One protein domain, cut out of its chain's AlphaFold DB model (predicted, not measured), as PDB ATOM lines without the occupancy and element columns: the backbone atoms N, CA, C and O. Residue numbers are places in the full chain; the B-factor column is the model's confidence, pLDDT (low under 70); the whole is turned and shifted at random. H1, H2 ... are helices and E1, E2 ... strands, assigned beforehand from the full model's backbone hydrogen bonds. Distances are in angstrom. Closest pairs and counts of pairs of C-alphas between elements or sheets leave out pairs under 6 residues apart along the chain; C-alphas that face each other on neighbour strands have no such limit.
ATOM      1  N   GLU A 159     194.193 184.598 252.009       94.88
ATOM      2  CA  GLU A 159     195.439 184.475 251.273       94.88
ATOM      3  C   GLU A 159     195.910 185.854 250.795       94.88
ATOM      4  O   GLU A 159     195.113 186.643 250.280       94.88
ATOM      5  N   PRO A 160     197.202 186.180 250.935       95.88
ATOM      6  CA  PRO A 160     197.745 187.406 250.375       95.88
ATOM      7  C   PRO A 160     197.564 187.462 248.851       95.88
ATOM      8  O   PRO A 160     197.886 186.532 248.111       95.88
ATOM      9  N   GLY A 161     197.093 188.605 248.376       93.62
ATOM     10  CA  GLY A 161     196.728 188.886 246.994       93.62
ATOM     11  C   GLY A 161     195.244 188.723 246.704       93.62
ATOM     12  O   GLY A 161     194.819 189.060 245.606       93.62
ATOM     13  N   ILE A 162     194.449 188.253 247.670       94.50
ATOM     14  CA  ILE A 162     193.002 188.164 247.498       94.50
ATOM     15  C   ILE A 162     192.370 189.556 247.380       94.50
ATOM     16  O   ILE A 162     192.700 190.484 248.132       94.50
ATOM     17  N   THR A 163     191.419 189.667 246.457       93.81
ATOM     18  CA  THR A 163     190.528 190.819 246.346       93.81
ATOM     19  C   THR A 163     189.346 190.636 247.288       93.81
ATOM     20  O   THR A 163     188.679 189.601 247.303       93.81
ATOM     21  N   LEU A 164     189.089 191.659 248.087       94.69
ATOM     22  CA  LEU A 164     188.006 191.732 249.054       94.69
ATOM     23  C   LEU A 164     187.141 192.942 248.721       94.69
ATOM     24  O   LEU A 164     187.590 193.870 248.050       94.69
ATOM     25  N   SER A 165     185.918 192.965 249.234       94.06
ATOM     26  CA  SER A 165     185.084 194.159 249.179       94.06
ATOM     27  C   SER A 165     184.704 194.607 250.584       94.06
ATOM     28  O   SER A 165     184.451 193.778 251.463       94.06
ATOM     29  N   PHE A 166     184.719 195.918 250.794       94.19
ATOM     30  CA  PHE A 166     184.331 196.578 252.036       94.19
ATOM     31  C   PHE A 166     183.467 197.784 251.693       94.19
ATOM     32  O   PHE A 166     183.914 198.676 250.968       94.19
ATOM     33  N   GLN A 167     182.239 197.820 252.207       90.00
ATOM     34  CA  GLN A 167     181.263 198.875 251.924       90.00
ATOM     35  C   GLN A 167     181.065 199.082 250.410       90.00
ATOM     36  O   GLN A 167     180.989 200.212 249.924       90.00
ATOM     37  N   GLY A 168     181.065 197.986 249.639       89.62
ATOM     38  CA  GLY A 168     180.935 198.015 248.179       89.62
ATOM     39  C   GLY A 168     182.175 198.509 247.427       89.62
ATOM     40  O   GLY A 168     182.117 198.681 246.211       89.62
ATOM     41  N   ARG A 169     183.301 198.745 248.110       91.38
ATOM     42  CA  ARG A 169     184.574 199.147 247.492       91.38
ATOM     43  C   ARG A 169     185.525 197.966 247.426       91.38
ATOM     44  O   ARG A 169     185.707 197.263 248.416       91.38
ATOM     45  N   GLU A 170     186.167 197.783 246.280       91.94
ATOM     46  CA  GLU A 170     187.178 196.745 246.105       91.94
ATOM     47  C   GLU A 170     188.510 197.134 246.754       91.94
ATOM     48  O   GLU A 170     189.007 198.260 246.645       91.94
ATOM     49  N   MET A 171     189.090 196.160 247.442       93.56
ATOM     50  CA  MET A 171     190.333 196.259 248.188       93.56
ATOM     51  C   MET A 171     191.176 195.016 247.888       93.56
ATOM     52  O   MET A 171     190.638 193.950 247.600       93.56
ATOM     53  N   VAL A 172     192.494 195.112 248.023       94.31
ATOM     54  CA  VAL A 172     193.407 193.964 247.964       94.31
ATOM     55  C   VAL A 172     194.078 193.775 249.315       94.31
ATOM     56  O   VAL A 172     194.519 194.744 249.938       94.31
ATOM     57  N   TYR A 173     194.191 192.532 249.774       96.12
ATOM     58  CA  TYR A 173     195.113 192.197 250.856       96.12
ATOM     59  C   TYR A 173     196.504 191.975 250.257       96.12
ATOM     60  O   TYR A 173     196.803 190.898 249.762       96.12
ATOM     61  N   CYS A 174     197.349 193.004 250.233       95.06
ATOM     62  CA  CYS A 174     198.580 193.007 249.435       95.06
ATOM     63  C   CYS A 174     199.575 191.894 249.825       95.06
ATOM     64  O   CYS A 174     199.923 191.743 251.000       95.06
ATOM     65  N   ARG A 175     200.120 191.176 248.825       94.69
ATOM     66  CA  ARG A 175     201.150 190.131 249.015       94.69
ATOM     67  C   ARG A 175     202.428 190.636 249.681       94.69
ATOM     68  O   ARG A 175     203.019 189.914 250.487       94.69
ATOM     69  N   ARG A 176     202.831 191.868 249.361       94.38
ATOM     70  CA  ARG A 176     204.097 192.470 249.800       94.38
ATOM     71  C   ARG A 176     203.987 193.114 251.181       94.38
ATOM     72  O   ARG A 176     204.660 192.676 252.104       94.38
ATOM     73  N   CYS A 177     203.125 194.118 251.351       95.25
ATOM     74  CA  CYS A 177     203.042 194.886 252.603       95.25
ATOM     75  C   CYS A 177     202.078 194.307 253.650       95.25
ATOM     76  O   CYS A 177     201.943 194.880 254.729       95.25
ATOM     77  N   ARG A 178     201.371 193.209 253.333       94.94
ATOM     78  CA  ARG A 178     200.415 192.536 254.237       94.94
ATOM     79  C   ARG A 178     199.389 193.490 254.854       94.94
ATOM     80  O   ARG A 178     198.950 193.318 255.986       94.94
ATOM     81  N   SER A 179     198.990 194.491 254.077       94.88
ATOM     82  CA  SER A 179     197.984 195.478 254.454       94.88
ATOM     83  C   SER A 179     196.831 195.443 253.464       94.88
ATOM     84  O   SER A 179     197.030 195.190 252.273       94.88
ATOM     85  N   ILE A 180     195.624 195.706 253.957       94.81
ATOM     86  CA  ILE A 180     194.444 195.866 253.107       94.81
ATOM     87  C   ILE A 180     194.462 197.282 252.547       94.81
ATOM     88  O   ILE A 180     194.508 198.254 253.299       94.81
ATOM     89  N   ARG A 181     194.452 197.400 251.223       94.00
ATOM     90  CA  ARG A 181     194.536 198.683 250.521       94.00
ATOM     91  C   ARG A 181     193.467 198.761 249.450       94.00
ATOM     92  O   ARG A 181     193.081 197.747 248.875       94.00
ATOM     93  N   ARG A 182     192.996 199.976 249.191       91.19
ATOM     94  CA  ARG A 182     192.059 200.235 248.102       91.19
ATOM     95  C   ARG A 182     192.756 200.037 246.767       91.19
ATOM     96  O   ARG A 182     193.922 200.398 246.632       91.19
ATOM     97  N   ILE A 183     192.017 199.491 245.813       86.94
ATOM     98  CA  ILE A 183     192.452 199.360 244.426       86.94
ATOM     99  C   ILE A 183     191.418 199.996 243.488       86.94
ATOM    100  O   ILE A 183     190.242 200.101 243.858       86.94
ATOM    101  N   PRO A 184     191.829 200.453 242.295       79.75
ATOM    102  CA  PRO A 184     190.901 200.851 241.244       79.75
ATOM    103  C   PRO A 184     190.088 199.649 240.730       79.75
ATOM    104  O   PRO A 184     190.495 198.493 240.853       79.75
ATOM    105  N   VAL A 185     188.921 199.925 240.139       64.75
ATOM    106  CA  VAL A 185     187.960 198.896 239.689       64.75
ATOM    107  C   VAL A 185     188.492 198.074 238.501       64.75
ATOM    108  O   VAL A 185     188.174 196.892 238.373       64.75
ATOM    109  N   TYR A 186     189.366 198.654 237.678       63.12
ATOM    110  CA  TYR A 186     190.016 197.994 236.545       63.12
ATOM    111  C   TYR A 186     191.517 198.193 236.666       63.12
ATOM    112  O   TYR A 186     192.007 199.285 236.393       63.12
ATOM    113  N   ASP A 187     192.230 197.174 237.142       69.50
ATOM    114  CA  ASP A 187     193.664 197.312 237.359       69.50
ATOM    115  C   ASP A 187     194.396 195.956 237.306       69.50
ATOM    116  O   ASP A 187     193.999 195.033 238.034       69.50
ATOM    117  N   PRO A 188     195.476 195.817 236.506       70.88
ATOM    118  CA  PRO A 188     196.414 194.696 236.587       70.88
ATOM    119  C   PRO A 188     196.880 194.363 238.013       70.88
ATOM    120  O   PRO A 188     197.207 193.215 238.311       70.88
ATOM    121  N   MET A 189     196.827 195.321 238.938       72.56
ATOM    122  CA  MET A 189     197.085 195.101 240.366       72.56
ATOM    123  C   MET A 189     196.272 193.966 240.992       72.56
ATOM    124  O   MET A 189     196.775 193.271 241.881       72.56
ATOM    125  N   LYS A 190     195.044 193.730 240.508       77.81
ATOM    126  CA  LYS A 190     194.210 192.595 240.935       77.81
ATOM    127  C   LYS A 190     194.842 191.254 240.579       77.81
ATOM    128  O   LYS A 190     194.802 190.336 241.390       77.81
ATOM    129  N   MET A 191     195.431 191.149 239.390       80.88
ATOM    130  CA  MET A 191     196.046 189.913 238.891       80.88
ATOM    131  C   MET A 191     197.297 189.565 239.700       80.88
ATOM    132  O   MET A 191     197.535 188.405 240.032       80.88
ATOM    133  N   VAL A 192     198.078 190.583 240.062       87.31
ATOM    134  CA  VAL A 192     199.340 190.397 240.790       87.31
ATOM    135  C   VAL A 192     199.120 190.314 242.309       87.31
ATOM    136  O   VAL A 192     199.957 189.778 243.040       87.31
ATOM    137  N   GLY A 193     197.977 190.795 242.809       91.19
ATOM    138  CA  GLY A 193     197.642 190.771 244.233       91.19
ATOM    139  C   GLY A 193     198.456 191.778 245.053       91.19
ATOM    140  O   GLY A 193     198.846 191.504 246.194       91.19
ATOM    141  N   LEU A 194     198.757 192.934 244.466       91.31
ATOM    142  CA  LEU A 194     199.582 193.985 245.059       91.31
ATOM    143  C   LEU A 194     198.796 195.296 245.159       91.31
ATOM    144  O   LEU A 194     197.897 195.558 244.368       91.31
ATOM    145  N   CYS A 195     199.118 196.124 246.154       91.81
ATOM    146  CA  CYS A 195     198.586 197.485 246.232       91.81
ATOM    147  C   CYS A 195     199.401 198.445 245.357       91.81
ATOM    148  O   CYS A 195     200.576 198.176 245.120       91.81
ATOM    149  N   GLN A 196     198.823 199.597 245.000       88.44
ATOM    150  CA  GLN A 196     199.456 200.640 244.175       88.44
ATOM    151  C   GLN A 196     200.908 200.930 244.571       88.44
ATOM    152  O   GLN A 196     201.819 200.679 243.791       88.44
ATOM    153  N   GLU A 197     201.132 201.313 245.831       90.19
ATOM    154  CA  GLU A 197     202.470 201.609 246.365       90.19
ATOM    155  C   GLU A 197     203.467 200.454 246.150       90.19
ATOM    156  O   GLU A 197     204.643 200.668 245.874       90.19
ATOM    157  N   CYS A 198     203.007 199.205 246.282       91.38
ATOM    158  CA  CYS A 198     203.858 198.030 246.121       91.38
ATOM    159  C   CYS A 198     204.102 197.684 244.654       91.38
ATOM    160  O   CYS A 198     205.192 197.198 244.367       91.38
ATOM    161  N   CYS A 199     203.126 197.919 243.774       88.31
ATOM    162  CA  CYS A 199     203.255 197.746 242.328       88.31
ATOM    163  C   CYS A 199     204.273 198.722 241.751       88.31
ATOM    164  O   CYS A 199     205.201 198.290 241.064       88.31
ATOM    165  N   ASP A 200     204.143 200.001 242.105       86.81
ATOM    166  CA  ASP A 200     205.042 201.071 241.669       86.81
ATOM    167  C   ASP A 200     206.465 200.801 242.170       86.81
ATOM    168  O   ASP A 200     207.421 200.806 241.402       86.81
ATOM    169  N   ALA A 201     206.609 200.398 243.436       88.62
ATOM    170  CA  ALA A 201     207.897 200.003 244.003       88.62
ATOM    171  C   ALA A 201     208.470 198.684 243.441       88.62
ATOM    172  O   ALA A 201     209.551 198.271 243.862       88.62
ATOM    173  N   THR A 202     207.740 197.958 242.590       85.25
ATOM    174  CA  THR A 202     208.251 196.793 241.841       85.25
ATOM    175  C   THR A 202     208.428 197.068 240.347       85.25
ATOM    176  O   THR A 202     208.895 196.178 239.642       85.25
ATOM    177  N   GLY A 203     208.051 198.253 239.851       79.62
ATOM    178  CA  GLY A 203     208.047 198.573 238.417       79.62
ATOM    179  C   GLY A 203     207.001 197.801 237.601       79.62
ATOM    180  O   GLY A 203     207.052 197.805 236.380       79.62
ATOM    181  N   ILE A 204     206.047 197.118 238.249       74.94
ATOM    182  CA  ILE A 204     205.039 196.281 237.569       74.94
ATOM    183  C   ILE A 204     203.964 197.142 236.895       74.94
ATOM    184  O   ILE A 204     203.410 196.750 235.870       74.94
ATOM    185  N   SER A 205     203.675 198.322 237.451       66.56
ATOM    186  CA  SER A 205     202.743 199.279 236.851       66.56
ATOM    187  C   SER A 205     203.225 199.811 235.497       66.56
ATOM    188  O   SER A 205     202.389 200.158 234.662       66.56
ATOM    189  N   ASP A 206     204.536 199.807 235.243       60.19
ATOM    190  CA  ASP A 206     205.119 200.266 233.979       60.19
ATOM    191  C   ASP A 206     204.974 199.224 232.858       60.19
ATOM    192  O   ASP A 206     204.615 199.585 231.740       60.19
ATOM    193  N   PHE A 207     205.140 197.929 233.167       56.12
ATOM    194  CA  PHE A 207     205.000 196.832 232.191       56.12
ATOM    195  C   PHE A 207     203.595 196.727 231.588       56.12
ATOM    196  O   PHE A 207     203.444 196.419 230.413       56.12
ATOM    197  N   HIS A 208     202.552 197.000 232.372       54.97
ATOM    198  CA  HIS A 208     201.179 196.892 231.876       54.97
ATOM    199  C   HIS A 208     200.688 198.133 231.118       54.97
ATOM    200  O   HIS A 208     199.704 198.033 230.387       54.97
ATOM    201  N   ARG A 209     201.334 199.300 231.271       54.06
ATOM    202  CA  ARG A 209     200.983 200.496 230.481       54.06
ATOM    203  C   ARG A 209     201.471 200.396 229.039       54.06
ATOM    204  O   ARG A 209     200.820 200.968 228.171       54.06
ATOM    205  N   SER A 210     202.569 199.683 228.786       52.28
ATOM    206  CA  SER A 210     203.078 199.445 227.430       52.28
ATOM    207  C   SER A 210     202.172 198.530 226.601       52.28
ATOM    208  O   SER A 210     201.998 198.792 225.422       52.28
ATOM    209  N   ASP A 211     201.504 197.549 227.215       52.16
ATOM    210  CA  ASP A 211     200.679 196.561 226.493       52.16
ATOM    211  C   ASP A 211     199.277 197.070 226.083       52.16
ATOM    212  O   ASP A 211     198.499 196.332 225.484       52.16
ATOM    213  N   ILE A 212     198.904 198.304 226.451       50.59
ATOM    214  CA  ILE A 212     197.588 198.909 226.144       50.59
ATOM    215  C   ILE A 212     197.702 199.988 225.043       50.59
ATOM    216  O   ILE A 212     196.688 200.503 224.573       50.59
ATOM    217  N   LEU A 213     198.922 200.349 224.634       45.94
ATOM    218  CA  LEU A 213     199.182 201.397 223.637       45.94
ATOM    219  C   LEU A 213     199.725 200.878 222.293       45.94
ATOM    220  O   LEU A 213     200.025 201.706 221.434       45.94
ATOM    221  N   ASP A 214     199.770 199.558 222.102       38.94
ATOM    222  CA  ASP A 214     199.963 198.885 220.806       38.94
ATOM    223  C   ASP A 214     198.649 198.234 220.334       38.94
ATOM    224  O   ASP A 214     198.427 198.164 219.101       38.94
TER     225      ASP A 214
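AT A GLANCE: This is residues 159 to 214 of the 214 residues of an uncharacterized protein of Coccidioides posadasii (strain RMSCC 757 / Silveira) (UniProt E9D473). A small three-stranded sheet lies at one end, and short helices are strung out lengthwise from it: H1 grazes the sheet, then H2, with H3 at the far end. The 56 printed residues hold E1, E2, E3, H1, H2 and H3 in turn, class mixed; E1-E2-E3 is a meander, each strand the antiparallel neighbour of the one before. It is compact, radius of gyration of the C-alphas 11.2 A, yet elongated, 36 by 22 by 16 A.

HOW THE PARTS SIT: Start at E1, residues 163 to 166, a hairpin with E2, residues 169 to 173; N 164 and O 171 are 2.8 A apart, within hydrogen-bond range. E3, residues 180 to 182, makes a hairpin with E2; N 172 and O 181 are 2.8 A apart, within range. H1, residues 189 to 192, only grazes the sheet. H2, residues 196 to 200, and H3, residues 204 to 210, are close but not clearly touching; their closest C-alphas, Cys 199 and Ser 205, are 5.7 A apart. H3 has 0 of 3 O i to N i+4 pairs within range, and 2 of 4 O i to N i+3.

IN THESE COORDINATES: Find C-alpha 163 at (190.528, 190.819, 246.346), where E1 begins its 10.2 A; E2 spans 13.1 A. H3 runs 10.8 A to C-alpha 210 at (203.078, 199.445, 227.430).

THE WHOLE: The farthest C-alphas, Gln 167 and Asp 214, are 36.3 A apart. The printed part has no cut and no long link; pLDDT is under 70 at residues 185 to 187 and 205 to 214.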